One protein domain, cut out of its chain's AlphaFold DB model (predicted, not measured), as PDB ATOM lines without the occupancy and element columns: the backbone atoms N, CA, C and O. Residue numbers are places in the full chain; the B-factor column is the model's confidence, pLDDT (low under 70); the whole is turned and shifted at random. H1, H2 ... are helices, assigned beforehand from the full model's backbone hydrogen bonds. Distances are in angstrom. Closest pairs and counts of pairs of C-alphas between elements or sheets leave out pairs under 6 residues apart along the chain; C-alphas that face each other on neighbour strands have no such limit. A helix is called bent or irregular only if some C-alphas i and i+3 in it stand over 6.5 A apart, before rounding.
ATOM      1  N   PHE A   2     -42.759  53.525  33.238       78.40
ATOM      2  CA  PHE A   2     -43.566  52.669  32.347       78.40
ATOM      3  C   PHE A   2     -42.965  51.271  32.106       78.40
ATOM      4  O   PHE A   2     -43.623  50.275  32.380       78.40
ATOM      5  N   ARG A   3     -41.674  51.181  31.744       81.42
ATOM      6  CA  ARG A   3     -40.963  49.901  31.536       81.42
ATOM      7  C   ARG A   3     -41.069  48.935  32.724       81.42
ATOM      8  O   ARG A   3     -41.274  47.747  32.517       81.42
ATOM      9  N   LYS A   4     -40.966  49.436  33.964       82.77
ATOM     10  CA  LYS A   4     -41.099  48.603  35.176       82.77
ATOM     11  C   LYS A   4     -42.538  48.108  35.368       82.77
ATOM     12  O   LYS A   4     -42.724  46.949  35.720       82.77
ATOM     13  N   ARG A   5     -43.544  48.954  35.104       81.73
ATOM     14  CA  ARG A   5     -44.964  48.557  35.154       81.73
ATOM     15  C   ARG A   5     -45.280  47.498  34.099       81.73
ATOM     16  O   ARG A   5     -45.835  46.466  34.452       81.73
ATOM     17  N   VAL A   6     -44.854  47.707  32.851       75.79
ATOM     18  CA  VAL A   6     -45.020  46.726  31.766       75.79
ATOM     19  C   VAL A   6     -44.326  45.412  32.121       75.79
ATOM     20  O   VAL A   6     -44.970  44.374  32.088       75.79
ATOM     21  N   ALA A   7     -43.066  45.446  32.563       76.90
ATOM     22  CA  ALA A   7     -42.346  44.239  32.974       76.90
ATOM     23  C   ALA A   7     -43.040  43.496  34.130       76.90
ATOM     24  O   ALA A   7     -43.111  42.272  34.114       76.90
ATOM     25  N   SER A   8     -43.591  44.219  35.113       77.01
ATOM     26  CA  SER A   8     -44.333  43.611  36.223       77.01
ATOM     27  C   SER A   8     -45.650  42.976  35.774       77.01
ATOM     28  O   SER A   8     -45.998  41.913  36.280       77.01
ATOM     29  N   VAL A   9     -46.385  43.612  34.857       76.41
ATOM     30  CA  VAL A   9     -47.632  43.064  34.297       76.41
ATOM     31  C   VAL A   9     -47.327  41.837  33.443       76.41
ATOM     32  O   VAL A   9     -47.951  40.799  33.637       76.41
ATOM     33  N   VAL A  10     -46.326  41.921  32.564       70.86
ATOM     34  CA  VAL A  10     -45.862  40.799  31.739       70.86
ATOM     35  C   VAL A  10     -45.460  39.633  32.634       70.86
ATOM     36  O   VAL A  10     -46.020  38.558  32.497       70.86
ATOM     37  N   LYS A  11     -44.606  39.843  33.640       72.04
ATOM     38  CA  LYS A  11     -44.207  38.767  34.558       72.04
ATOM     39  C   LYS A  11     -45.396  38.126  35.291       72.04
ATOM     40  O   LYS A  11     -45.369  36.943  35.580       72.04
ATOM     41  N   LYS A  12     -46.448  38.891  35.602       75.58
ATOM     42  CA  LYS A  12     -47.608  38.377  36.350       75.58
ATOM     43  C   LYS A  12     -48.639  37.658  35.470       75.58
ATOM     44  O   LYS A  12     -49.352  36.782  35.959       75.58
ATOM     45  N   TYR A  13     -48.764  38.044  34.201       77.92
ATOM     46  CA  TYR A  13     -49.860  37.593  33.337       77.92
ATOM     47  C   TYR A  13     -49.409  36.906  32.043       77.92
ATOM     48  O   TYR A  13     -50.240  36.259  31.414       77.92
ATOM     49  N   ALA A  14     -48.134  36.986  31.650       74.44
ATOM     50  CA  ALA A  14     -47.663  36.476  30.360       74.44
ATOM     51  C   ALA A  14     -47.833  34.967  30.202       74.44
ATOM     52  O   ALA A  14     -48.154  34.536  29.102       74.44
ATOM     53  N   SER A  15     -47.680  34.165  31.258       76.54
ATOM     54  CA  SER A  15     -47.979  32.729  31.193       76.54
ATOM     55  C   SER A  15     -49.484  32.465  31.067       76.54
ATOM     56  O   SER A  15     -49.906  31.566  30.358       76.54
ATOM     57  N   ASN A  16     -50.336  33.304  31.661       83.16
ATOM     58  CA  ASN A  16     -51.782  33.068  31.722       83.16
ATOM     59  C   ASN A  16     -52.556  33.409  30.438       83.16
ATOM     60  O   ASN A  16     -53.717  33.013  30.323       83.16
ATOM     61  N   ILE A  17     -51.960  34.153  29.505       86.35
ATOM     62  CA  ILE A  17     -52.650  34.642  28.301       86.35
ATOM     63  C   ILE A  17     -52.607  33.674  27.113       86.35
ATOM     64  O   ILE A  17     -53.344  33.908  26.160       86.35
ATOM     65  N   ALA A  18     -51.823  32.589  27.158       88.37
ATOM     66  CA  ALA A  18     -51.716  31.604  26.072       88.37
ATOM     67  C   ALA A  18     -53.069  31.209  25.434       88.37
ATOM     68  O   ALA A  18     -53.240  31.431  24.236       88.37
ATOM     69  N   PRO A  19     -54.073  30.703  26.184       88.96
ATOM     70  CA  PRO A  19     -55.341  30.288  25.581       88.96
ATOM     71  C   PRO A  19     -56.114  31.451  24.944       88.96
ATOM     72  O   PRO A  19     -56.781  31.260  23.930       88.96
ATOM     73  N   PHE A  20     -56.009  32.659  25.506       91.40
ATOM     74  CA  PHE A  20     -56.632  33.849  24.930       91.40
ATOM     75  C   PHE A  20     -55.963  34.239  23.608       91.40
ATOM     76  O   PHE A  20     -56.656  34.526  22.637       91.40
ATOM     77  N   LEU A  21     -54.627  34.205  23.550       93.52
ATOM     78  CA  LEU A  21     -53.866  34.480  22.332       93.52
ATOM     79  C   LEU A  21     -54.165  33.454  21.237       93.52
ATOM     80  O   LEU A  21     -54.379  33.842  20.091       93.52
ATOM     81  N   LEU A  22     -54.244  32.166  21.592       93.73
ATOM     82  CA  LEU A  22     -54.650  31.115  20.662       93.73
ATOM     83  C   LEU A  22     -56.040  31.402  20.093       93.73
ATOM     84  O   LEU A  22     -56.208  31.432  18.877       93.73
ATOM     85  N   LEU A  23     -57.026  31.622  20.967       94.87
ATOM     86  CA  LEU A  23     -58.405  31.860  20.554       94.87
ATOM     87  C   LEU A  23     -58.506  33.108  19.673       94.87
ATOM     88  O   LEU A  23     -59.138  33.055  18.625       94.87
ATOM     89  N   ALA A  24     -57.847  34.204  20.054       94.28
ATOM     90  CA  ALA A  24     -57.804  35.426  19.261       94.28
ATOM     91  C   ALA A  24     -57.154  35.196  17.887       94.28
ATOM     92  O   ALA A  24     -57.685  35.663  16.883       94.28
ATOM     93  N   GLY A  25     -56.049  34.446  17.826       94.51
ATOM     94  CA  GLY A  25     -55.374  34.096  16.576       94.51
ATOM     95  C   GLY A  25     -56.255  33.260  15.648       94.51
ATOM     96  O   GLY A  25     -56.435  33.618  14.485       94.51
ATOM     97  N   VAL A  26     -56.868  32.195  16.171       94.13
ATOM     98  CA  VAL A  26     -57.785  31.332  15.407       94.13
ATOM     99  C   VAL A  26     -59.010  32.115  14.939       94.13
ATOM    100  O   VAL A  26     -59.360  32.051  13.763       94.13
ATOM    101  N   LEU A  27     -59.643  32.890  15.825       93.55
ATOM    102  CA  LEU A  27     -60.798  33.714  15.467       93.55
ATOM    103  C   LEU A  27     -60.444  34.744  14.402       93.55
ATOM    104  O   LEU A  27     -61.243  34.950  13.497       93.55
ATOM    105  N   LEU A  28     -59.261  35.358  14.468       92.13
ATOM    106  CA  LEU A  28     -58.816  36.291  13.441       92.13
ATOM    107  C   LEU A  28     -58.684  35.579  12.090       92.13
ATOM    108  O   LEU A  28     -59.281  36.031  11.119       92.13
ATOM    109  N   ILE A  29     -57.997  34.432  12.038       91.99
ATOM    110  CA  ILE A  29     -57.810  33.647  10.802       91.99
ATOM    111  C   ILE A  29     -59.148  33.198  10.204       91.99
ATOM    112  O   ILE A  29     -59.322  33.231   8.987       91.99
ATOM    113  N   VAL A  30     -60.096  32.798  11.054       91.68
ATOM    114  CA  VAL A  30     -61.434  32.364  10.633       91.68
ATOM    115  C   VAL A  30     -62.311  33.551  10.231       91.68
ATOM    116  O   VAL A  30     -63.079  33.428   9.289       91.68
ATOM    117  N   ALA A  31     -62.214  34.706  10.892       91.45
ATOM    118  CA  ALA A  31     -63.065  35.870  10.620       91.45
ATOM    119  C   ALA A  31     -62.619  36.698   9.402       91.45
ATOM    120  O   ALA A  31     -63.414  37.477   8.872       91.45
ATOM    121  N   ILE A  32     -61.376  36.526   8.941       90.19
ATOM    122  CA  ILE A  32     -60.776  37.245   7.806       90.19
ATOM    123  C   ILE A  32     -61.706  37.389   6.583       90.19
ATOM    124  O   ILE A  32     -61.884  38.528   6.137       90.19
ATOM    125  N   PRO A  33     -62.359  36.318   6.079       90.00
ATOM    126  CA  PRO A  33     -63.249  36.403   4.919       90.00
ATOM    127  C   PRO A  33     -64.399  37.405   5.066       90.00
ATOM    128  O   PRO A  33     -64.841  37.984   4.075       90.00
ATOM    129  N   ALA A  34     -64.893  37.615   6.289       89.46
ATOM    130  CA  ALA A  34     -65.996  38.533   6.556       89.46
ATOM    131  C   ALA A  34     -65.528  39.962   6.846       89.46
ATOM    132  O   ALA A  34     -66.208  40.915   6.477       89.46
ATOM    133  N   VAL A  35     -64.385  40.127   7.518       87.00
ATOM    134  CA  VAL A  35     -63.975  41.433   8.060       87.00
ATOM    135  C   VAL A  35     -63.148  42.244   7.065       87.00
ATOM    136  O   VAL A  35     -63.184  43.475   7.098       87.00
ATOM    137  N   LYS A  36     -62.374  41.582   6.195       87.27
ATOM    138  CA  LYS A  36     -61.416  42.252   5.300       87.27
ATOM    139  C   LYS A  36     -61.434  41.741   3.850       87.27
ATOM    140  O   LYS A  36     -60.360  41.518   3.294       87.27
ATOM    141  N   PRO A  37     -62.604  41.587   3.201       90.37
ATOM    142  CA  PRO A  37     -62.631  41.319   1.770       90.37
ATOM    143  C   PRO A  37     -62.109  42.536   0.993       90.37
ATOM    144  O   PRO A  37     -62.510  43.674   1.250       90.37
ATOM    145  N   ARG A  38     -61.242  42.294   0.014       88.64
ATOM    146  CA  ARG A  38     -60.867  43.255  -1.024       88.64
ATOM    147  C   ARG A  38     -61.426  42.793  -2.356       88.64
ATOM    148  O   ARG A  38     -61.514  41.595  -2.609       88.64
ATOM    149  N   ASP A 289     -51.076  39.673   4.542       82.14
ATOM    150  CA  ASP A 289     -50.559  40.550   5.606       82.14
ATOM    151  C   ASP A 289     -51.515  40.632   6.803       82.14
ATOM    152  O   ASP A 289     -51.106  40.597   7.963       82.14
ATOM    153  N   ILE A 290     -52.822  40.649   6.534       84.04
ATOM    154  CA  ILE A 290     -53.847  40.633   7.581       84.04
ATOM    155  C   ILE A 290     -53.867  39.267   8.283       84.04
ATOM    156  O   ILE A 290     -54.015  39.188   9.504       84.04
ATOM    157  N   ALA A 291     -53.671  38.186   7.527       83.17
ATOM    158  CA  ALA A 291     -53.615  36.826   8.049       83.17
ATOM    159  C   ALA A 291     -52.365  36.556   8.905       83.17
ATOM    160  O   ALA A 291     -52.438  35.789   9.871       83.17
ATOM    161  N   GLN A 292     -51.248  37.239   8.631       85.48
ATOM    162  CA  GLN A 292     -50.020  37.147   9.425       85.48
ATOM    163  C   GLN A 292     -50.231  37.558  10.883       85.48
ATOM    164  O   GLN A 292     -49.651  36.930  11.768       85.48
ATOM    165  N   PHE A 293     -51.096  38.539  11.166       90.07
ATOM    166  CA  PHE A 293     -51.430  38.902  12.549       90.07
ATOM    167  C   PHE A 293     -52.025  37.730  13.331       90.07
ATOM    168  O   PHE A 293     -51.732  37.570  14.516       90.07
ATOM    169  N   GLY A 294     -52.806  36.879  12.661       91.42
ATOM    170  CA  GLY A 294     -53.325  35.649  13.249       91.42
ATOM    171  C   GLY A 294     -52.188  34.741  13.689       91.42
ATOM    172  O   GLY A 294     -52.136  34.336  14.846       91.42
ATOM    173  N   ILE A 295     -51.213  34.510  12.810       89.87
ATOM    174  CA  ILE A 295     -50.051  33.683  13.141       89.87
ATOM    175  C   ILE A 295     -49.181  34.304  14.231       89.87
ATOM    176  O   ILE A 295     -48.723  33.579  15.108       89.87
ATOM    177  N   ILE A 296     -48.977  35.623  14.234       92.20
ATOM    178  CA  ILE A 296     -48.231  36.300  15.304       92.20
ATOM    179  C   ILE A 296     -48.863  35.984  16.667       92.20
ATOM    180  O   ILE A 296     -48.144  35.675  17.617       92.20
ATOM    181  N   LEU A 297     -50.198  35.983  16.761       93.91
ATOM    182  CA  LEU A 297     -50.913  35.588  17.978       93.91
ATOM    183  C   LEU A 297     -50.731  34.099  18.313       93.91
ATOM    184  O   LEU A 297     -50.550  33.759  19.482       93.91
ATOM    185  N   LEU A 298     -50.715  33.213  17.313       94.36
ATOM    186  CA  LEU A 298     -50.444  31.785  17.518       94.36
ATOM    187  C   LEU A 298     -49.016  31.529  18.023       94.36
ATOM    188  O   LEU A 298     -48.824  30.779  18.981       94.36
ATOM    189  N   VAL A 299     -48.012  32.185  17.435       93.45
ATOM    190  CA  VAL A 299     -46.614  32.128  17.888       93.45
ATOM    191  C   VAL A 299     -46.506  32.682  19.307       93.45
ATOM    192  O   VAL A 299     -45.900  32.050  20.170       93.45
ATOM    193  N   ALA A 300     -47.142  33.821  19.589       92.69
ATOM    194  CA  ALA A 300     -47.172  34.402  20.928       92.69
ATOM    195  C   ALA A 300     -47.836  33.462  21.951       92.69
ATOM    196  O   ALA A 300     -47.364  33.365  23.083       92.69
ATOM    197  N   SER A 301     -48.877  32.726  21.550       93.86
ATOM    198  CA  SER A 301     -49.475  31.667  22.367       93.86
ATOM    199  C   SER A 301     -48.459  30.565  22.681       93.86
ATOM    200  O   SER A 301     -48.261  30.244  23.849       93.86
ATOM    201  N   LEU A 302     -47.750  30.030  21.680       93.31
ATOM    202  CA  LEU A 302     -46.722  28.999  21.895       93.31
ATOM    203  C   LEU A 302     -45.586  29.480  22.808       93.31
ATOM    204  O   LEU A 302     -45.149  28.746  23.692       93.31
ATOM    205  N   LEU A 303     -45.136  30.724  22.634       92.46
ATOM    206  CA  LEU A 303     -44.118  31.330  23.492       92.46
ATOM    207  C   LEU A 303     -44.624  31.536  24.924       92.46
ATOM    208  O   LEU A 303     -43.875  31.319  25.870       92.46
ATOM    209  N   SER A 304     -45.894  31.905  25.096       91.76
ATOM    210  CA  SER A 304     -46.548  32.016  26.406       91.76
ATOM    211  C   SER A 304     -46.642  30.654  27.109       91.76
ATOM    212  O   SER A 304     -46.322  30.549  28.295       91.76
ATOM    213  N   VAL A 305     -46.967  29.585  26.368       92.45
ATOM    214  CA  VAL A 305     -46.915  28.199  26.863       92.45
ATOM    215  C   VAL A 305     -45.494  27.832  27.286       92.45
ATOM    216  O   VAL A 305     -45.298  27.387  28.417       92.45
ATOM    217  N   GLY A 306     -44.498  28.073  26.431       91.66
ATOM    218  CA  GLY A 306     -43.092  27.819  26.754       91.66
ATOM    219  C   GLY A 306     -42.627  28.588  27.991       91.66
ATOM    220  O   GLY A 306     -41.977  28.019  28.864       91.66
ATOM    221  N   TYR A 307     -43.033  29.852  28.123       90.64
ATOM    222  CA  TYR A 307     -42.741  30.662  29.299       90.64
ATOM    223  C   TYR A 307     -43.384  30.093  30.568       90.64
ATOM    224  O   TYR A 307     -42.722  30.036  31.597       90.64
ATOM    225  N   SER A 308     -44.628  29.605  30.496       90.82
ATOM    226  CA  SER A 308     -45.291  28.969  31.645       90.82
ATOM    227  C   SER A 308     -44.525  27.747  32.164       90.82
ATOM    228  O   SER A 308     -44.396  27.568  33.371       90.82
ATOM    229  N   ILE A 309     -43.971  26.940  31.255       90.12
ATOM    230  CA  ILE A 309     -43.173  25.756  31.593       90.12
ATOM    231  C   ILE A 309     -41.828  26.185  32.174       90.12
ATOM    232  O   ILE A 309     -41.421  25.678  33.212       90.12
ATOM    233  N   TYR A 310     -41.174  27.174  31.560       90.33
ATOM    234  CA  TYR A 310     -39.939  27.755  32.083       90.33
ATOM    235  C   TYR A 310     -40.104  28.317  33.507       90.33
ATOM    236  O   TYR A 310     -39.209  28.143  34.331       90.33
ATOM    237  N   GLU A 311     -41.232  28.962  33.824       88.81
ATOM    238  CA  GLU A 311     -41.503  29.465  35.180       88.81
ATOM    239  C   GLU A 311     -41.620  28.342  36.222       88.81
ATOM    240  O   GLU A 311     -41.231  28.551  37.371       88.81
ATOM    241  N   LEU A 312     -42.148  27.173  35.841       86.96
ATOM    242  CA  LEU A 312     -42.340  26.038  36.747       86.96
ATOM    243  C   LEU A 312     -41.094  25.144  36.861       86.96
ATOM    244  O   LEU A 312     -40.730  24.732  37.958       86.96
ATOM    245  N   GLU A 313     -40.469  24.819  35.731       86.70
ATOM    246  CA  GLU A 313     -39.438  23.778  35.613       86.70
ATOM    247  C   GLU A 313     -38.025  24.350  35.406       86.70
ATOM    248  O   GLU A 313     -37.031  23.632  35.522       86.70
ATOM    249  N   GLY A 314     -37.908  25.649  35.112       86.32
ATOM    250  CA  GLY A 314     -36.652  26.286  34.727       86.32
ATOM    251  C   GLY A 314     -36.275  26.055  33.259       86.32
ATOM    252  O   GLY A 314     -37.046  25.545  32.444       86.32
ATOM    253  N   LEU A 315     -35.065  26.480  32.880       85.44
ATOM    254  CA  LEU A 315     -34.565  26.309  31.513       85.44
ATOM    255  C   LEU A 315     -34.049  24.880  31.315       85.44
ATOM    256  O   LEU A 315     -32.912  24.578  31.671       85.44
ATOM    257  N   CYS A 316     -34.861  24.021  30.698       82.52
ATOM    258  CA  CYS A 316     -34.455  22.676  30.292       82.52
ATOM    259  C   CYS A 316     -34.499  22.536  28.763       82.52
ATOM    260  O   CYS A 316     -35.525  22.192  28.168       82.52
ATOM    261  N   LEU A 317     -33.374  22.838  28.108       84.46
ATOM    262  CA  LEU A 317     -33.194  22.588  26.679       84.46
ATOM    263  C   LEU A 317     -32.357  21.323  26.479       84.46
ATOM    264  O   LEU A 317     -31.225  21.243  26.952       84.46
ATOM    265  N   SER A 318     -32.905  20.334  25.777       87.14
ATOM    266  CA  SER A 318     -32.235  19.067  25.503       87.14
ATOM    267  C   SER A 318     -32.085  18.853  23.998       87.14
ATOM    268  O   SER A 318     -33.097  18.785  23.296       87.14
ATOM    269  N   PRO A 319     -30.861  18.637  23.481       85.03
ATOM    270  CA  PRO A 319     -30.660  18.300  22.071       85.03
ATOM    271  C   PRO A 319     -31.279  16.943  21.699       85.03
ATOM    272  O   PRO A 319     -31.526  16.672  20.527       85.03
ATOM    273  N   ARG A 320     -31.592  16.091  22.689       88.46
ATOM    274  CA  ARG A 320     -32.254  14.796  22.468       88.46
ATOM    275  C   ARG A 320     -33.679  14.933  21.925       88.46
ATOM    276  O   ARG A 320     -34.186  13.962  21.379       88.46
ATOM    277  N   VAL A 321     -34.278  16.126  21.987       88.66
ATOM    278  CA  VAL A 321     -35.573  16.423  21.355       88.66
ATOM    279  C   VAL A 321     -35.608  16.061  19.867       88.66
ATOM    280  O   VAL A 321     -36.661  15.718  19.345       88.66
ATOM    281  N   VAL A 322     -34.454  16.060  19.187       87.08
ATOM    282  CA  VAL A 322     -34.328  15.663  17.776       87.08
ATOM    283  C   VAL A 322     -34.849  14.241  17.524       87.08
ATOM    284  O   VAL A 322     -35.318  13.957  16.426       87.08
ATOM    285  N   LEU A 323     -34.861  13.364  18.538       89.18
ATOM    286  CA  LEU A 323     -35.440  12.018  18.443       89.18
ATOM    287  C   LEU A 323     -36.933  12.028  18.075       89.18
ATOM    288  O   LEU A 323     -37.414  11.049  17.509       89.18
ATOM    289  N   ILE A 324     -37.655  13.127  18.329       89.10
ATOM    290  CA  ILE A 324     -39.055  13.293  17.914       89.10
ATOM    291  C   ILE A 324     -39.198  13.185  16.387       89.10
ATOM    292  O   ILE A 324     -40.157  12.592  15.893       89.10
ATOM    293  N   PHE A 325     -38.209  13.659  15.621       87.39
ATOM    294  CA  PHE A 325     -38.232  13.595  14.157       87.39
ATOM    295  C   PHE A 325     -38.071  12.178  13.589       87.39
ATOM    296  O   PHE A 325     -38.319  11.968  12.403       87.39
ATOM    297  N   LEU A 326     -37.714  11.184  14.410       90.86
ATOM    298  CA  LEU A 326     -37.712   9.784  13.980       90.86
ATOM    299  C   LEU A 326     -39.129   9.216  13.839       90.86
ATOM    300  O   LEU A 326     -39.308   8.247  13.107       90.86
ATOM    301  N   ALA A 327     -40.139   9.799  14.495       90.29
ATOM    302  CA  ALA A 327     -41.505   9.276  14.454       90.29
ATOM    303  C   ALA A 327     -42.082   9.096  13.048       90.29
ATOM    304  O   ALA A 327     -42.553   7.993  12.775       90.29
ATOM    305  N   PRO A 328     -42.067  10.096  12.146       89.34
ATOM    306  CA  PRO A 328     -42.580   9.891  10.794       89.34
ATOM    307  C   PRO A 328     -41.810   8.810  10.032       89.34
ATOM    308  O   PRO A 328     -42.419   8.011   9.328       89.34
ATOM    309  N   ILE A 329     -40.487   8.733  10.209       90.74
ATOM    310  CA  ILE A 329     -39.641   7.728   9.545       90.74
ATOM    311  C   ILE A 329     -40.008   6.319  10.028       90.74
ATOM    312  O   ILE A 329     -40.201   5.412   9.220       90.74
ATOM    313  N   LEU A 330     -40.144   6.139  11.344       91.55
ATOM    314  CA  LEU A 330     -40.513   4.861  11.954       91.55
ATOM    315  C   LEU A 330     -41.948   4.457  11.605       91.55
ATOM    316  O   LEU A 330     -42.180   3.302  11.258       91.55
ATOM    317  N   ALA A 331     -42.892   5.399  11.643       87.81
ATOM    318  CA  ALA A 331     -44.286   5.152  11.293       87.81
ATOM    319  C   ALA A 331     -44.439   4.764   9.817       87.81
ATOM    320  O   ALA A 331     -45.113   3.780   9.517       87.81
ATOM    321  N   SER A 332     -43.761   5.475   8.911       87.92
ATOM    322  CA  SER A 332     -43.755   5.166   7.478       87.92
ATOM    323  C   SER A 332     -43.103   3.808   7.192       87.92
ATOM    324  O   SER A 332     -43.659   2.982   6.467       87.92
ATOM    325  N   GLY A 333     -41.966   3.515   7.835       89.61
ATOM    326  CA  GLY A 333     -41.326   2.202   7.761       89.61
ATOM    327  C   GLY A 333     -42.246   1.082   8.254       89.61
ATOM    328  O   GLY A 333     -42.455   0.098   7.548       89.61
ATOM    329  N   ALA A 334     -42.864   1.248   9.424       89.74
ATOM    330  CA  ALA A 334     -43.800   0.274   9.980       89.74
ATOM    331  C   ALA A 334     -45.042   0.089   9.094       89.74
ATOM    332  O   ALA A 334     -45.482  -1.044   8.903       89.74
ATOM    333  N   ASN A 335     -45.563   1.168   8.503       88.99
ATOM    334  CA  ASN A 335     -46.657   1.110   7.536       88.99
ATOM    335  C   ASN A 335     -46.273   0.300   6.291       88.99
ATOM    336  O   ASN A 335     -47.040  -0.534   5.823       88.99
ATOM    337  N   LYS A 336     -45.053   0.486   5.780       89.43
ATOM    338  CA  LYS A 336     -44.555  -0.259   4.618       89.43
ATOM    339  C   LYS A 336     -44.449  -1.766   4.879       89.43
ATOM    340  O   LYS A 336     -44.737  -2.547   3.978       89.43
ATOM    341  N   PHE A 337     -44.024  -2.176   6.075       91.60
ATOM    342  CA  PHE A 337     -43.810  -3.593   6.403       91.60
ATOM    343  C   PHE A 337     -45.053  -4.306   6.950       91.60
ATOM    344  O   PHE A 337     -45.236  -5.489   6.682       91.60
ATOM    345  N   PHE A 338     -45.905  -3.607   7.703       91.54
ATOM    346  CA  PHE A 338     -47.027  -4.209   8.438       91.54
ATOM    347  C   PHE A 338     -48.377  -3.526   8.158       91.54
ATOM    348  O   PHE A 338     -49.370  -3.801   8.835       91.54
ATOM    349  N   GLY A 339     -48.434  -2.614   7.186       88.48
ATOM    350  CA  GLY A 339     -49.622  -1.823   6.883       88.48
ATOM    351  C   GLY A 339     -50.023  -0.880   8.021       88.48
ATOM    352  O   GLY A 339     -49.254  -0.592   8.943       88.48
ATOM    353  N   VAL A 340     -51.281  -0.435   7.986       86.55
ATOM    354  CA  VAL A 340     -51.835   0.546   8.937       86.55
ATOM    355  C   VAL A 340     -51.659   0.100  10.394       86.55
ATOM    356  O   VAL A 340     -51.307   0.917  11.247       86.55
ATOM    357  N   TRP A 341     -51.807  -1.197  10.680       88.67
ATOM    358  CA  TRP A 341     -51.572  -1.757  12.014       88.67
ATOM    359  C   TRP A 341     -50.141  -1.532  12.510       88.67
ATOM    360  O   TRP A 341     -49.952  -1.183  13.674       88.67
ATOM    361  N   GLY A 342     -49.146  -1.646  11.626       88.97
ATOM    362  CA  GLY A 342     -47.755  -1.319  11.935       88.97
ATOM    363  C   GLY A 342     -47.579   0.113  12.413       88.97
ATOM    364  O   GLY A 342     -46.959   0.352  13.448       88.97
ATOM    365  N   SER A 343     -48.160   1.066  11.682       87.13
ATOM    366  CA  SER A 343     -48.090   2.489  12.037       87.13
ATOM    367  C   SER A 343     -48.764   2.790  13.380       87.13
ATOM    368  O   SER A 343     -48.219   3.531  14.200       87.13
ATOM    369  N   PHE A 344     -49.908   2.153  13.653       90.04
ATOM    370  CA  PHE A 344     -50.653   2.315  14.897       90.04
ATOM    371  C   PHE A 344     -49.877   1.771  16.101       90.04
ATOM    372  O   PHE A 344     -49.688   2.467  17.097       90.04
ATOM    373  N   VAL A 345     -49.351   0.549  15.988       91.83
ATOM    374  CA  VAL A 345     -48.531  -0.071  17.037       91.83
ATOM    375  C   VAL A 345     -47.258   0.745  17.280       91.83
ATOM    376  O   VAL A 345     -46.919   1.031  18.429       91.83
ATOM    377  N   CYS A 346     -46.588   1.201  16.217       92.42
ATOM    378  CA  CYS A 346     -45.422   2.081  16.316       92.42
ATOM    379  C   CYS A 346     -45.750   3.394  17.053       92.42
ATOM    380  O   CYS A 346     -45.001   3.803  17.941       92.42
ATOM    381  N   SER A 347     -46.898   4.008  16.752       93.15
ATOM    382  CA  SER A 347     -47.387   5.216  17.433       93.15
ATOM    383  C   SER A 347     -47.551   5.000  18.939       93.15
ATOM    384  O   SER A 347     -47.119   5.839  19.733       93.15
ATOM    385  N   ILE A 348     -48.131   3.865  19.350       93.21
ATOM    386  CA  ILE A 348     -48.293   3.509  20.768       93.21
ATOM    387  C   ILE A 348     -46.924   3.389  21.446       93.21
ATOM    388  O   ILE A 348     -46.696   4.026  22.474       93.21
ATOM    389  N   PHE A 349     -45.998   2.626  20.856       93.62
ATOM    390  CA  PHE A 349     -44.656   2.447  21.414       93.62
ATOM    391  C   PHE A 349     -43.901   3.771  21.554       93.62
ATOM    392  O   PHE A 349     -43.319   4.024  22.607       93.62
ATOM    393  N   LEU A 350     -43.947   4.638  20.539       93.31
ATOM    394  CA  LEU A 350     -43.324   5.963  20.590       93.31
ATOM    395  C   LEU A 350     -43.932   6.836  21.688       93.31
ATOM    396  O   LEU A 350     -43.203   7.464  22.452       93.31
ATOM    397  N   THR A 351     -45.258   6.830  21.815       93.06
ATOM    398  CA  THR A 351     -45.967   7.599  22.844       93.06
ATOM    399  C   THR A 351     -45.550   7.166  24.254       93.06
ATOM    400  O   THR A 351     -45.297   8.014  25.111       93.06
ATOM    401  N   ILE A 352     -45.424   5.855  24.492       92.04
ATOM    402  CA  ILE A 352     -44.945   5.306  25.769       92.04
ATOM    403  C   ILE A 352     -43.473   5.670  25.987       92.04
ATOM    404  O   ILE A 352     -43.132   6.216  27.034       92.04
ATOM    405  N   ALA A 353     -42.607   5.427  25.001       91.00
ATOM    406  CA  ALA A 353     -41.174   5.698  25.103       91.00
ATOM    407  C   ALA A 353     -40.875   7.179  25.372       91.00
ATOM    408  O   ALA A 353     -39.956   7.507  26.114       91.00
ATOM    409  N   TRP A 354     -41.663   8.090  24.805       91.97
ATOM    410  CA  TRP A 354     -41.488   9.522  25.016       91.97
ATOM    411  C   TRP A 354     -42.092  10.028  26.319       91.97
ATOM    412  O   TRP A 354     -41.683  11.093  26.773       91.97
ATOM    413  N   SER A 355     -43.000   9.282  26.958       89.71
ATOM    414  CA  SER A 355     -43.622   9.684  28.231       89.71
ATOM    415  C   SER A 355     -42.601   9.940  29.350       89.71
ATOM    416  O   SER A 355     -42.837  10.792  30.201       89.71
ATOM    417  N   VAL A 356     -41.434   9.285  29.306       88.34
ATOM    418  CA  VAL A 356     -40.338   9.477  30.275       88.34
ATOM    419  C   VAL A 356     -39.407  10.649  29.938       88.34
ATOM    420  O   VAL A 356     -38.580  11.044  30.755       88.34
ATOM    421  N   CYS A 357     -39.510  11.224  28.739       86.88
ATOM    422  CA  CYS A 357     -38.664  12.330  28.297       86.88
ATOM    423  C   CYS A 357     -39.260  13.683  28.710       86.88
ATOM    424  O   CYS A 357     -40.453  13.912  28.511       86.88
ATOM    425  N   ALA A 358     -38.432  14.602  29.213       83.67
ATOM    426  CA  ALA A 358     -38.811  15.984  29.526       83.67
ATOM    427  C   ALA A 358     -38.175  16.950  28.507       83.67
ATOM    428  O   ALA A 358     -37.079  17.466  28.720       83.67
ATOM    429  N   TRP A 359     -38.806  17.107  27.338       86.19
ATOM    430  CA  TRP A 359     -38.322  17.950  26.227       86.19
ATOM    431  C   TRP A 359     -39.305  19.058  25.837       86.19
ATOM    432  O   TRP A 359     -39.171  19.647  24.766       86.19
ATOM    433  N   GLU A 360     -40.293  19.350  26.679       87.50
ATOM    434  CA  GLU A 360     -41.426  20.225  26.378       87.50
ATOM    435  C   GLU A 360     -40.962  21.588  25.859       87.50
ATOM    436  O   GLU A 360     -41.367  22.013  24.776       87.50
ATOM    437  N   LEU A 361     -40.045  22.240  26.580       88.11
ATOM    438  CA  LEU A 361     -39.530  23.557  26.208       88.11
ATOM    439  C   LEU A 361     -38.719  23.524  24.904       88.11
ATOM    440  O   LEU A 361     -38.833  24.424  24.071       88.11
ATOM    441  N   SER A 362     -37.934  22.463  24.697       91.08
ATOM    442  CA  SER A 362     -37.136  22.287  23.474       91.08
ATOM    443  C   SER A 362     -38.042  22.112  22.258       91.08
ATOM    444  O   SER A 362     -37.845  22.751  21.228       91.08
ATOM    445  N   TRP A 363     -39.075  21.282  22.398       92.38
ATOM    446  CA  TRP A 363     -40.001  20.960  21.324       92.38
ATOM    447  C   TRP A 363     -40.914  22.135  20.966       92.38
ATOM    448  O   TRP A 363     -41.103  22.433  19.786       92.38
ATOM    449  N   LEU A 364     -41.414  22.863  21.970       91.91
ATOM    450  CA  LEU A 364     -42.171  24.102  21.769       91.91
ATOM    451  C   LEU A 364     -41.344  25.163  21.043       91.91
ATOM    452  O   LEU A 364     -41.853  25.813  20.132       91.91
ATOM    453  N   THR A 365     -40.066  25.311  21.406       89.60
ATOM    454  CA  THR A 365     -39.163  26.267  20.750       89.60
ATOM    455  C   THR A 365     -38.980  25.925  19.273       89.60
ATOM    456  O   THR A 365     -39.123  26.801  18.421       89.60
ATOM    457  N   ILE A 366     -38.737  24.649  18.953       91.57
ATOM    458  CA  ILE A 366     -38.625  24.190  17.563       91.57
ATOM    459  C   ILE A 366     -39.929  24.473  16.803       91.57
ATOM    460  O   ILE A 366     -39.881  25.058  15.724       91.57
ATOM    461  N   ASN A 367     -41.094  24.133  17.366       93.64
ATOM    462  CA  ASN A 367     -42.384  24.387  16.714       93.64
ATOM    463  C   ASN A 367     -42.648  25.881  16.489       93.64
ATOM    464  O   ASN A 367     -43.147  26.248  15.430       93.64
ATOM    465  N   ALA A 368     -42.292  26.749  17.438       90.83
ATOM    466  CA  ALA A 368     -42.463  28.193  17.289       90.83
ATOM    467  C   ALA A 368     -41.606  28.759  16.143       90.83
ATOM    468  O   ALA A 368     -42.103  29.533  15.327       90.83
ATOM    469  N   VAL A 369     -40.341  28.337  16.036       90.89
ATOM    470  CA  VAL A 369     -39.455  28.735  14.925       90.89
ATOM    471  C   VAL A 369     -39.991  28.219  13.590       90.89
ATOM    472  O   VAL A 369     -40.072  28.963  12.613       90.89
ATOM    473  N   MET A 370     -40.407  26.956  13.557       89.85
ATOM    474  CA  MET A 370     -40.907  26.299  12.352       89.85
ATOM    475  C   MET A 370     -42.248  26.880  11.884       89.85
ATOM    476  O   MET A 370     -42.470  26.995  10.683       89.85
ATOM    477  N   LEU A 371     -43.095  27.351  12.802       87.30
ATOM    478  CA  LEU A 371     -44.314  28.097  12.483       87.30
ATOM    479  C   LEU A 371     -44.023  29.430  11.773       87.30
ATOM    480  O   LEU A 371     -44.723  29.795  10.830       87.30
ATOM    481  N   CYS A 372     -42.971  30.144  12.178       87.23
ATOM    482  CA  CYS A 372     -42.542  31.355  11.478       87.23
ATOM    483  C   CYS A 372     -41.996  31.037  10.077       87.23
ATOM    484  O   CYS A 372     -42.330  31.724   9.111       87.23
ATOM    485  N   LEU A 373     -41.190  29.977   9.946       86.90
ATOM    486  CA  LEU A 373     -40.641  29.544   8.655       86.90
ATOM    487  C   LEU A 373     -41.726  29.045   7.696       86.90
ATOM    488  O   LEU A 373     -41.642  29.297   6.496       86.90
ATOM    489  N   LEU A 374     -42.763  28.390   8.220       84.56
ATOM    490  CA  LEU A 374     -43.922  27.926   7.461       84.56
ATOM    491  C   LEU A 374     -44.545  29.025   6.616       84.56
ATOM    492  O   LEU A 374     -44.789  28.819   5.434       84.56
ATOM    493  N   ILE A 375     -44.781  30.187   7.223       77.36
ATOM    494  CA  ILE A 375     -45.386  31.331   6.542       77.36
ATOM    495  C   ILE A 375     -44.524  31.790   5.370       77.36
ATOM    496  O   ILE A 375     -45.047  32.087   4.302       77.36
ATOM    497  N   ILE A 376     -43.211  31.863   5.584       80.67
ATOM    498  CA  ILE A 376     -42.264  32.358   4.584       80.67
ATOM    499  C   ILE A 376     -42.179  31.378   3.407       80.67
ATOM    500  O   ILE A 376     -42.101  31.796   2.257       80.67
ATOM    501  N   LEU A 377     -42.205  30.073   3.691       82.40
ATOM    502  CA  LEU A 377     -42.026  29.022   2.689       82.40
ATOM    503  C   LEU A 377     -43.319  28.675   1.936       82.40
ATOM    504  O   LEU A 377     -43.299  28.504   0.718       82.40
ATOM    505  N   GLN A 378     -44.434  28.541   2.656       85.45
ATOM    506  CA  GLN A 378     -45.758  28.260   2.108       85.45
ATOM    507  C   GLN A 378     -46.842  28.892   3.004       85.45
ATOM    508  O   GLN A 378     -47.344  28.249   3.933       85.45
ATOM    509  N   PRO A 379     -47.252  30.134   2.699       85.49
ATOM    510  CA  PRO A 379     -48.192  30.923   3.494       85.49
ATOM    511  C   PRO A 379     -49.467  30.161   3.912       85.49
ATOM    512  O   PRO A 379     -49.819  30.106   5.090       85.49
ATOM    513  N   ALA A 380     -50.130  29.476   2.974       89.35
ATOM    514  CA  ALA A 380     -51.346  28.708   3.264       89.35
ATOM    515  C   ALA A 380     -51.123  27.552   4.256       89.35
ATOM    516  O   ALA A 380     -51.976  27.298   5.109       89.35
ATOM    517  N   THR A 381     -49.967  26.883   4.192       89.55
ATOM    518  CA  THR A 381     -49.575  25.854   5.167       89.55
ATOM    519  C   THR A 381     -49.341  26.487   6.534       89.55
ATOM    520  O   THR A 381     -49.794  25.946   7.537       89.55
ATOM    521  N   GLY A 382     -48.724  27.671   6.592       89.85
ATOM    522  CA  GLY A 382     -48.630  28.452   7.827       89.85
ATOM    523  C   GLY A 382     -49.993  28.731   8.461       89.85
ATOM    524  O   GLY A 382     -50.174  28.454   9.644       89.85
ATOM    525  N   LEU A 383     -50.976  29.194   7.681       90.56
ATOM    526  CA  LEU A 383     -52.337  29.445   8.174       90.56
ATOM    527  C   LEU A 383     -53.052  28.173   8.627       90.56
ATOM    528  O   LEU A 383     -53.572  28.141   9.739       90.56
ATOM    529  N   LEU A 384     -53.082  27.129   7.800       91.60
ATOM    530  CA  LEU A 384     -53.814  25.902   8.115       91.60
ATOM    531  C   LEU A 384     -53.059  25.025   9.115       91.60
ATOM    532  O   LEU A 384     -53.500  24.838  10.250       91.60
ATOM    533  N   VAL A 385     -51.911  24.491   8.698       91.26
ATOM    534  CA  VAL A 385     -51.115  23.544   9.489       91.26
ATOM    535  C   VAL A 385     -50.582  24.213  10.747       91.26
ATOM    536  O   VAL A 385     -50.648  23.626  11.826       91.26
ATOM    537  N   GLY A 386     -50.141  25.465  10.646       92.00
ATOM    538  CA  GLY A 386     -49.668  26.220  11.801       92.00
ATOM    539  C   GLY A 386     -50.739  26.473  12.865       92.00
ATOM    540  O   GLY A 386     -50.457  26.320  14.056       92.00
ATOM    541  N   SER A 387     -51.983  26.759  12.464       93.90
ATOM    542  CA  SER A 387     -53.120  26.816  13.399       93.90
ATOM    543  C   SER A 387     -53.350  25.476  14.092       93.90
ATOM    544  O   SER A 387     -53.526  25.437  15.309       93.90
ATOM    545  N   GLY A 388     -53.285  24.371  13.345       94.84
ATOM    546  CA  GLY A 388     -53.386  23.026  13.911       94.84
ATOM    547  C   GLY A 388     -52.296  22.736  14.947       94.84
ATOM    548  O   GLY A 388     -52.600  22.278  16.048       94.84
ATOM    549  N   VAL A 389     -51.042  23.072  14.636       94.67
ATOM    550  CA  VAL A 389     -49.898  22.935  15.555       94.67
ATOM    551  C   VAL A 389     -50.109  23.752  16.832       94.67
ATOM    552  O   VAL A 389     -49.899  23.245  17.935       94.67
ATOM    553  N   ALA A 390     -50.569  24.999  16.711       94.47
ATOM    554  CA  ALA A 390     -50.839  25.850  17.865       94.47
ATOM    555  C   ALA A 390     -51.950  25.277  18.765       94.47
ATOM    556  O   ALA A 390     -51.806  25.270  19.989       94.47
ATOM    557  N   VAL A 391     -53.018  24.734  18.166       95.10
ATOM    558  CA  VAL A 391     -54.102  24.048  18.889       95.10
ATOM    559  C   VAL A 391     -53.599  22.790  19.596       95.10
ATOM    560  O   VAL A 391     -53.974  22.554  20.739       95.10
ATOM    561  N   GLN A 392     -52.732  21.995  18.966       95.44
ATOM    562  CA  GLN A 392     -52.148  20.805  19.594       95.44
ATOM    563  C   GLN A 392     -51.315  21.171  20.829       95.44
ATOM    564  O   GLN A 392     -51.486  20.604  21.908       95.44
ATOM    565  N   LEU A 393     -50.413  22.138  20.679       94.75
ATOM    566  CA  LEU A 393     -49.385  22.423  21.676       94.75
ATOM    567  C   LEU A 393     -49.862  23.294  22.841       94.75
ATOM    568  O   LEU A 393     -49.220  23.282  23.892       94.75
ATOM    569  N   VAL A 394     -50.997  23.995  22.721       93.52
ATOM    570  CA  VAL A 394     -51.559  24.770  23.845       93.52
ATOM    571  C   VAL A 394     -51.856  23.893  25.067       93.52
ATOM    572  O   VAL A 394     -51.777  24.357  26.203       93.52
ATOM    573  N   PHE A 395     -52.146  22.607  24.856       93.21
ATOM    574  CA  PHE A 395     -52.425  21.654  25.930       93.21
ATOM    575  C   PHE A 395     -51.183  21.256  26.737       93.21
ATOM    576  O   PHE A 395     -51.327  20.653  27.797       93.21
ATOM    577  N   LEU A 396     -49.979  21.638  26.298       91.38
ATOM    578  CA  LEU A 396     -48.757  21.508  27.099       91.38
ATOM    579  C   LEU A 396     -48.625  22.602  28.168       91.38
ATOM    580  O   LEU A 396     -47.733  22.528  29.009       91.38
ATOM    581  N   HIS A 397     -49.494  23.615  28.148       92.30
ATOM    582  CA  HIS A 397     -49.513  24.661  29.162       92.30
ATOM    583  C   HIS A 397     -49.632  24.070  30.572       92.30
ATOM    584  O   HIS A 397     -50.428  23.161  30.800       92.30
ATOM    585  N   VAL A 398     -48.915  24.639  31.547       88.73
ATOM    586  CA  VAL A 398     -48.836  24.111  32.925       88.73
ATOM    587  C   VAL A 398     -50.218  23.870  33.554       88.73
ATOM    588  O   VAL A 398     -50.462  22.849  34.191       88.73
ATOM    589  N   LYS A 399     -51.185  24.765  33.320       87.69
ATOM    590  CA  LYS A 399     -52.570  24.596  33.818       87.69
ATOM    591  C   LYS A 399     -53.337  23.422  33.192       87.69
ATOM    592  O   LYS A 399     -54.306  22.957  33.788       87.69
ATOM    593  N   CYS A 400     -52.924  22.966  32.014       88.07
ATOM    594  CA  CYS A 400     -53.520  21.848  31.294       88.07
ATOM    595  C   CYS A 400     -52.909  20.498  31.696       88.07
ATOM    596  O   CYS A 400     -53.423  19.476  31.266       88.07
ATOM    597  N   GLN A 401     -51.888  20.458  32.565       86.25
ATOM    598  CA  GLN A 401     -51.213  19.220  32.990       86.25
ATOM    599  C   GLN A 401     -52.064  18.291  33.884       86.25
ATOM    600  O   GLN A 401     -51.566  17.290  34.393       86.25
ATOM    601  N   LYS A 402     -53.356  18.584  34.093       88.17
ATOM    602  CA  LYS A 402     -54.268  17.673  34.804       88.17
ATOM    603  C   LYS A 402     -54.844  16.632  33.830       88.17
ATOM    604  O   LYS A 402     -55.197  17.012  32.710       88.17
ATOM    605  N   PRO A 403     -55.077  15.379  34.267       89.00
ATOM    606  CA  PRO A 403     -55.591  14.303  33.411       89.00
ATOM    607  C   PRO A 403     -56.794  14.655  32.512       89.00
ATOM    608  O   PRO A 403     -56.729  14.343  31.326       89.00
ATOM    609  N   PRO A 404     -57.862  15.345  32.977       92.25
ATOM    610  CA  PRO A 404     -58.999  15.657  32.105       92.25
ATOM    611  C   PRO A 404     -58.649  16.630  30.967       92.25
ATOM    612  O   PRO A 404     -59.157  16.486  29.857       92.25
ATOM    613  N   PHE A 405     -57.764  17.604  31.210       93.49
ATOM    614  CA  PHE A 405     -57.327  18.546  30.174       93.49
ATOM    615  C   PHE A 405     -56.339  17.898  29.206       93.49
ATOM    616  O   PHE A 405     -56.413  18.164  28.010       93.49
ATOM    617  N   LEU A 406     -55.460  17.017  29.694       92.63
ATOM    618  CA  LEU A 406     -54.576  16.226  28.836       92.63
ATOM    619  C   LEU A 406     -55.366  15.256  27.955       92.63
ATOM    620  O   LEU A 406     -55.049  15.135  26.779       92.63
ATOM    621  N   PHE A 407     -56.425  14.630  28.474       94.71
ATOM    622  CA  PHE A 407     -57.322  13.788  27.679       94.71
ATOM    623  C   PHE A 407     -57.982  14.582  26.548       94.71
ATOM    624  O   PHE A 407     -57.965  14.158  25.391       94.71
ATOM    625  N   LEU A 408     -58.503  15.769  26.870       95.15
ATOM    626  CA  LEU A 408     -59.064  16.683  25.881       95.15
ATOM    627  C   LEU A 408     -58.007  17.094  24.841       95.15
ATOM    628  O   LEU A 408     -58.282  17.088  23.645       95.15
ATOM    629  N   GLY A 409     -56.786  17.389  25.291       94.88
ATOM    630  CA  GLY A 409     -55.660  17.725  24.429       94.88
ATOM    631  C   GLY A 409     -55.263  16.593  23.490       94.88
ATOM    632  O   GLY A 409     -55.088  16.829  22.300       94.88
ATOM    633  N   THR A 410     -55.194  15.358  23.988       95.61
ATOM    634  CA  THR A 410     -54.994  14.157  23.174       95.61
ATOM    635  C   THR A 410     -56.080  14.044  22.113       95.61
ATOM    636  O   THR A 410     -55.761  13.951  20.930       95.61
ATOM    637  N   PHE A 411     -57.354  14.116  22.508       96.98
ATOM    638  CA  PHE A 411     -58.473  14.035  21.572       96.98
ATOM    639  C   PHE A 411     -58.369  15.092  20.464       96.98
ATOM    640  O   PHE A 411     -58.385  14.743  19.282       96.98
ATOM    641  N   PHE A 412     -58.189  16.369  20.820       96.20
ATOM    642  CA  PHE A 412     -58.049  17.437  19.831       96.20
ATOM    643  C   PHE A 412     -56.803  17.273  18.967       96.20
ATOM    644  O   PHE A 412     -56.862  17.540  17.770       96.20
ATOM    645  N   ALA A 413     -55.688  16.810  19.530       96.41
ATOM    646  CA  ALA A 413     -54.460  16.689  18.771       96.41
ATOM    647  C   ALA A 413     -54.546  15.630  17.666       96.41
ATOM    648  O   ALA A 413     -54.067  15.868  16.554       96.41
ATOM    649  N   TRP A 414     -55.217  14.513  17.946       96.32
ATOM    650  CA  TRP A 414     -55.544  13.504  16.942       96.32
ATOM    651  C   TRP A 414     -56.657  13.959  15.996       96.32
ATOM    652  O   TRP A 414     -56.570  13.686  14.802       96.32
ATOM    653  N   ALA A 415     -57.663  14.699  16.477       96.69
ATOM    654  CA  ALA A 415     -58.717  15.254  15.625       96.69
ATOM    655  C   ALA A 415     -58.162  16.243  14.584       96.69
ATOM    656  O   ALA A 415     -58.571  16.211  13.427       96.69
ATOM    657  N   VAL A 416     -57.186  17.074  14.967       96.08
ATOM    658  CA  VAL A 416     -56.458  17.972  14.058       96.08
ATOM    659  C   VAL A 416     -55.712  17.175  12.984       96.08
ATOM    660  O   VAL A 416     -55.839  17.474  11.797       96.08
ATOM    661  N   LEU A 417     -54.976  16.128  13.373       94.62
ATOM    662  CA  LEU A 417     -54.282  15.255  12.421       94.62
ATOM    663  C   LEU A 417     -55.268  14.572  11.457       94.62
ATOM    664  O   LEU A 417     -55.064  14.581  10.243       94.62
ATOM    665  N   TYR A 418     -56.365  14.029  11.993       94.90
ATOM    666  CA  TYR A 418     -57.434  13.409  11.215       94.90
ATOM    667  C   TYR A 418     -58.063  14.397  10.229       94.90
ATOM    668  O   TYR A 418     -58.278  14.055   9.069       94.90
ATOM    669  N   TYR A 419     -58.311  15.636  10.654       94.16
ATOM    670  CA  TYR A 419     -58.842  16.684   9.791       94.16
ATOM    671  C   TYR A 419     -57.917  16.950   8.594       94.16
ATOM    672  O   TYR A 419     -58.383  16.943   7.455       94.16
ATOM    673  N   PHE A 420     -56.607  17.095   8.812       93.06
ATOM    674  CA  PHE A 420     -55.662  17.316   7.713       93.06
ATOM    675  C   PHE A 420     -55.593  16.141   6.728       93.06
ATOM    676  O   PHE A 420     -55.629  16.351   5.515       93.06
ATOM    677  N   ILE A 421     -55.529  14.907   7.234       90.92
ATOM    678  CA  ILE A 421     -55.376  13.714   6.390       90.92
ATOM    679  C   ILE A 421     -56.687  13.364   5.678       90.92
ATOM    680  O   ILE A 421     -56.710  13.116   4.474       90.92
ATOM    681  N   VAL A 422     -57.798  13.315   6.412       90.62
ATOM    682  CA  VAL A 422     -59.053  12.734   5.916       90.62
ATOM    683  C   VAL A 422     -59.952  13.776   5.272       90.62
ATOM    684  O   VAL A 422     -60.508  13.492   4.207       90.62
ATOM    685  N   MET A 423     -60.084  14.954   5.884       89.41
ATOM    686  CA  MET A 423     -60.970  16.011   5.382       89.41
ATOM    687  C   MET A 423     -60.257  16.878   4.351       89.41
ATOM    688  O   MET A 423     -60.758  17.048   3.245       89.41
ATOM    689  N   LEU A 424     -59.053  17.356   4.674       87.78
ATOM    690  CA  LEU A 424     -58.265  18.164   3.747       87.78
ATOM    691  C   LEU A 424     -57.477  17.333   2.733       87.78
ATOM    692  O   LEU A 424     -56.930  17.920   1.812       87.78
ATOM    693  N   LYS A 425     -57.455  15.996   2.835       87.51
ATOM    694  CA  LYS A 425     -56.798  15.094   1.866       87.51
ATOM    695  C   LYS A 425     -55.300  15.351   1.675       87.51
ATOM    696  O   LYS A 425     -54.740  14.988   0.644       87.51
ATOM    697  N   ILE A 426     -54.632  15.929   2.673       85.38
ATOM    698  CA  ILE A 426     -53.178  16.091   2.639       85.38
ATOM    699  C   ILE A 426     -52.555  14.709   2.833       85.38
ATOM    700  O   ILE A 426     -52.808  14.035   3.833       85.38
ATOM    701  N   ARG A 427     -51.739  14.269   1.871       82.27
ATOM    702  CA  ARG A 427     -51.034  12.983   1.971       82.27
ATOM    703  C   ARG A 427     -50.149  12.935   3.224       82.27
ATOM    704  O   ARG A 427     -49.296  13.796   3.408       82.27
ATOM    705  N   HIS A 428     -50.334  11.906   4.054       73.46
ATOM    706  CA  HIS A 428     -49.604  11.737   5.319       73.46
ATOM    707  C   HIS A 428     -48.098  11.467   5.127       73.46
ATOM    708  O   HIS A 428     -47.290  11.975   5.905       73.46
ATOM    709  N   ASP A 429     -47.725  10.710   4.094       73.28
ATOM    710  CA  ASP A 429     -46.341  10.284   3.816       73.28
ATOM    711  C   ASP A 429     -45.655  11.141   2.734       73.28
ATOM    712  O   ASP A 429     -44.713  10.705   2.070       73.28
ATOM    713  N   ASP A 430     -46.144  12.358   2.499       79.06
ATOM    714  CA  ASP A 430     -45.585  13.222   1.466       79.06
ATOM    715  C   ASP A 430     -44.373  14.014   1.967       79.06
ATOM    716  O   ASP A 430     -44.482  15.126   2.474       79.06
ATOM    717  N   MET A 431     -43.191  13.439   1.766       79.81
ATOM    718  CA  MET A 431     -41.913  14.081   2.093       79.81
ATOM    719  C   MET A 431     -41.398  15.018   0.992       79.81
ATOM    720  O   MET A 431     -40.317  15.584   1.135       79.81
ATOM    721  N   ASN A 432     -42.132  15.174  -0.115       82.39
ATOM    722  CA  ASN A 432     -41.685  15.961  -1.266       82.39
ATOM    723  C   ASN A 432     -42.237  17.388  -1.261       82.39
ATOM    724  O   ASN A 432     -41.745  18.238  -2.006       82.39
ATOM    725  N   THR A 433     -43.255  17.664  -0.445       85.25
ATOM    726  CA  THR A 433     -43.907  18.974  -0.390       85.25
ATOM    727  C   THR A 433     -43.788  19.600   0.987       85.25
ATOM    728  O   THR A 433     -43.715  18.910   1.999       85.25
ATOM    729  N   ILE A 434     -43.801  20.932   1.032       85.38
ATOM    730  CA  ILE A 434     -43.758  21.686   2.288       85.38
ATOM    731  C   ILE A 434     -44.943  21.268   3.177       85.38
ATOM    732  O   ILE A 434     -44.734  20.818   4.299       85.38
ATOM    733  N   GLY A 435     -46.177  21.326   2.665       85.97
ATOM    734  CA  GLY A 435     -47.374  20.888   3.394       85.97
ATOM    735  C   GLY A 435     -47.268  19.477   3.983       85.97
ATOM    736  O   GLY A 435     -47.562  19.288   5.165       85.97
ATOM    737  N   GLY A 436     -46.800  18.511   3.188       89.12
ATOM    738  CA  GLY A 436     -46.604  17.132   3.633       89.12
ATOM    739  C   GLY A 436     -45.516  16.996   4.702       89.12
ATOM    740  O   GLY A 436     -45.793  16.473   5.777       89.12
ATOM    741  N   ILE A 437     -44.331  17.584   4.488       89.88
ATOM    742  CA  ILE A 437     -43.232  17.600   5.471       89.88
ATOM    743  C   ILE A 437     -43.721  18.144   6.817       89.88
ATOM    744  O   ILE A 437     -43.450  17.555   7.864       89.88
ATOM    745  N   TYR A 438     -44.468  19.249   6.818       89.95
ATOM    746  CA  TYR A 438     -44.935  19.841   8.067       89.95
ATOM    747  C   TYR A 438     -45.997  18.997   8.782       89.95
ATOM    748  O   TYR A 438     -45.975  18.882  10.011       89.95
ATOM    749  N   LEU A 439     -46.885  18.346   8.031       91.29
ATOM    750  CA  LEU A 439     -47.825  17.373   8.580       91.29
ATOM    751  C   LEU A 439     -47.080  16.192   9.232       91.29
ATOM    752  O   LEU A 439     -47.362  15.845  10.382       91.29
ATOM    753  N   SER A 440     -46.099  15.608   8.536       91.09
ATOM    754  CA  SER A 440     -45.379  14.415   8.995       91.09
ATOM    755  C   SER A 440     -44.414  14.692  10.149       91.09
ATOM    756  O   SER A 440     -44.315  13.874  11.058       91.09
ATOM    757  N   PHE A 441     -43.698  15.821  10.141       91.62
ATOM    758  CA  PHE A 441     -42.651  16.116  11.130       91.62
ATOM    759  C   PHE A 441     -43.097  17.019  12.285       91.62
ATOM    760  O   PHE A 441     -42.373  17.103  13.274       91.62
ATOM    761  N   PHE A 442     -44.272  17.652  12.209       93.21
ATOM    762  CA  PHE A 442     -44.786  18.487  13.302       93.21
ATOM    763  C   PHE A 442     -46.151  18.028  13.779       93.21
ATOM    764  O   PHE A 442     -46.270  17.619  14.928       93.21
ATOM    765  N   VAL A 443     -47.172  18.016  12.922       94.16
ATOM    766  CA  VAL A 443     -48.543  17.703  13.365       94.16
ATOM    767  C   VAL A 443     -48.652  16.292  13.940       94.16
ATOM    768  O   VAL A 443     -49.235  16.106  15.011       94.16
ATOM    769  N   TYR A 444     -48.097  15.294  13.251       94.21
ATOM    770  CA  TYR A 444     -48.122  13.915  13.732       94.21
ATOM    771  C   TYR A 444     -47.293  13.736  15.023       94.21
ATOM    772  O   TYR A 444     -47.851  13.272  16.022       94.21
ATOM    773  N   PRO A 445     -46.024  14.184  15.100       94.33
ATOM    774  CA  PRO A 445     -45.252  14.099  16.333       94.33
ATOM    775  C   PRO A 445     -45.838  14.909  17.491       94.33
ATOM    776  O   PRO A 445     -45.739  14.474  18.632       94.33
ATOM    777  N   ASN A 446     -46.512  16.031  17.228       95.42
ATOM    778  CA  ASN A 446     -47.248  16.787  18.243       95.42
ATOM    779  C   ASN A 446     -48.401  15.973  18.834       95.42
ATOM    780  O   ASN A 446     -48.580  15.979  20.050       95.42
ATOM    781  N   ALA A 447     -49.157  15.246  18.004       95.35
ATOM    782  CA  ALA A 447     -50.220  14.366  18.485       95.35
ATOM    783  C   ALA A 447     -49.669  13.266  19.403       95.35
ATOM    784  O   ALA A 447     -50.180  13.072  20.510       95.35
ATOM    785  N   LEU A 448     -48.570  12.617  19.004       95.22
ATOM    786  CA  LEU A 448     -47.862  11.648  19.849       95.22
ATOM    787  C   LEU A 448     -47.346  12.295  21.142       95.22
ATOM    788  O   LEU A 448     -47.529  11.754  22.230       95.22
ATOM    789  N   TRP A 449     -46.730  13.473  21.045       94.62
ATOM    790  CA  TRP A 449     -46.117  14.154  22.178       94.62
ATOM    791  C   TRP A 449     -47.151  14.575  23.226       94.62
ATOM    792  O   TRP A 449     -46.978  14.267  24.407       94.62
ATOM    793  N   VAL A 450     -48.260  15.197  22.818       93.74
ATOM    794  CA  VAL A 450     -49.370  15.552  23.722       93.74
ATOM    795  C   VAL A 450     -49.955  14.294  24.370       93.74
ATOM    796  O   VAL A 450     -50.155  14.259  25.583       93.74
ATOM    797  N   THR A 451     -50.137  13.221  23.596       95.15
ATOM    798  CA  THR A 451     -50.597  11.923  24.123       95.15
ATOM    799  C   THR A 451     -49.614  11.325  25.130       95.15
ATOM    800  O   THR A 451     -50.033  10.788  26.153       95.15
ATOM    801  N   SER A 452     -48.303  11.484  24.924       94.08
ATOM    802  CA  SER A 452     -47.287  10.989  25.862       94.08
ATOM    803  C   SER A 452     -47.394  11.648  27.237       94.08
ATOM    804  O   SER A 452     -47.117  11.004  28.249       94.08
ATOM    805  N   ARG A 453     -47.836  12.915  27.298       92.94
ATOM    806  CA  ARG A 453     -48.060  13.622  28.567       92.94
ATOM    807  C   ARG A 453     -49.261  13.057  29.319       92.94
ATOM    808  O   ARG A 453     -49.182  12.900  30.534       92.94
ATOM    809  N   LEU A 454     -50.335  12.697  28.609       93.02
ATOM    810  CA  LEU A 454     -51.470  11.994  29.212       93.02
ATOM    811  C   LEU A 454     -51.012  10.667  29.824       93.02
ATOM    812  O   LEU A 454     -51.288  10.420  30.996       93.02
ATOM    813  N   ILE A 455     -50.257   9.858  29.072       90.73
ATOM    814  CA  ILE A 455     -49.714   8.587  29.574       90.73
ATOM    815  C   ILE A 455     -48.856   8.819  30.824       90.73
ATOM    816  O   ILE A 455     -49.079   8.160  31.834       90.73
ATOM    817  N   ARG A 456     -47.943   9.800  30.806       89.54
ATOM    818  CA  ARG A 456     -47.116  10.163  31.971       89.54
ATOM    819  C   ARG A 456     -47.951  10.544  33.200       89.54
ATOM    820  O   ARG A 456     -47.545  10.240  34.311       89.54
ATOM    821  N   SER A 457     -49.095  11.205  33.011       88.18
ATOM    822  CA  SER A 457     -49.981  11.612  34.116       88.18
ATOM    823  C   SER A 457     -50.773  10.459  34.746       88.18
ATOM    824  O   SER A 457     -51.269  10.605  35.861       88.18
ATOM    825  N   VAL A 458     -50.918   9.340  34.028       84.78
ATOM    826  CA  VAL A 458     -51.681   8.158  34.461       84.78
ATOM    827  C   VAL A 458     -50.761   7.025  34.913       84.78
ATOM    828  O   VAL A 458     -51.133   6.259  35.799       84.78
ATOM    829  N   LEU A 459     -49.566   6.908  34.326       78.39
ATOM    830  CA  LEU A 459     -48.557   5.970  34.800       78.39
ATOM    831  C   LEU A 459     -48.216   6.317  36.256       78.39
ATOM    832  O   LEU A 459     -47.881   7.472  36.531       78.39
TER     833      LEU A 459
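Overview. This is residues 2 to 38 and 289 to 459 of the 462 residues of the protein "GPI transamidase component GAA1, putative" of Trypanosoma cruzi (strain CL Brener) (UniProt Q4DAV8). Six helices, H2, H3, H5, H6, H7 and H8, stand side by side in an up-and-down bundle, each running against the one before it in the chain, with H6 in the middle. The longest helix, H4, folds back on itself into two arms that pack on H8 at one side of the bundle, while residues 2 to 10 of H1 stick out on the opposite side. The printed part has 208 residues with eight named helices, H1 to H8 in chain order, and no named strand; the class is all helix. It is compact, with a radius of gyration of the C-alphas of 17.2 A, and spans 61 by 47 by 30 A.

Arrangement. Begin at H4, residues 319 to 355, assigned as one helix by its hydrogen bonds but bent: C-alphas 337 and 340 are 9.4 A apart. Its arms, H4a to residue 337 and H4b from residue 340, run opposite ways at a shallow tilt of 18 degrees; H4a touches H4b with residues 327 to 335 alone, closest at C-alphas Ala 334 and Gly 342, 4.7 A. Next look at H8, residues 434 to 458, whose residues 448 to 456 alone touch H4b, closest at C-alphas Ser 452 and Ser 355, 4.6 A. H8 touches H7, residues 403 to 423, its hairpin partner, with closest C-alphas Ala 447 and Ala 413 at 4.8 A. The hub is H6, residues 379 to 396, touching five helices; its closest C-alphas to H8 are Thr 381 and Gly 435, 5.7 A. H6 forms a hairpin with H5, residues 360 to 377, closest at C-alphas Gly 382 and Ile 375, 4.5 A. H3, residues 289 to 313, touches H2, residues 18 to 35, at a shallow tilt of 9 degrees, opposite ways, with closest C-alphas Gly 294 and Gly 25 at 4.2 A. H1, residues 2 to 13, touches no helix. Every O i to N i+4 pair is within hydrogen-bond range in H1, H4b and H7; the others have H2 12 of 14, H3 19 of 21, H4a 8 of 15, H5 12 of 14, H6 12 of 14 and H8 19 of 21.

Along the chain. Find C-alpha 319 at (-30.660, 18.300, 22.071); from there H4a runs 30.0 A, and H4b then runs 22.9 A. H3 measures 36.1 A, H8 35.8 A and H7 28.6 A. H1 begins at (-43.566, 52.669, 32.347), and H8 ends at (-51.681, 8.158, 34.461). H2 is irregular, with C-alphas 30 and 33 7.2 A apart, and so is H4a, with C-alphas 325 and 328 6.6 A apart.

Size, cuts and confidence. The farthest C-alphas, Phe 2 and Phe 337, are 62.0 A apart. Residues 39 to 288 are not printed, and C-alphas 38 and 289 are 12.6 A apart across that cut. Of the links that are printed whole, none is long. Mean pLDDT of the printed part is 89.1, and no printed residue is under 70.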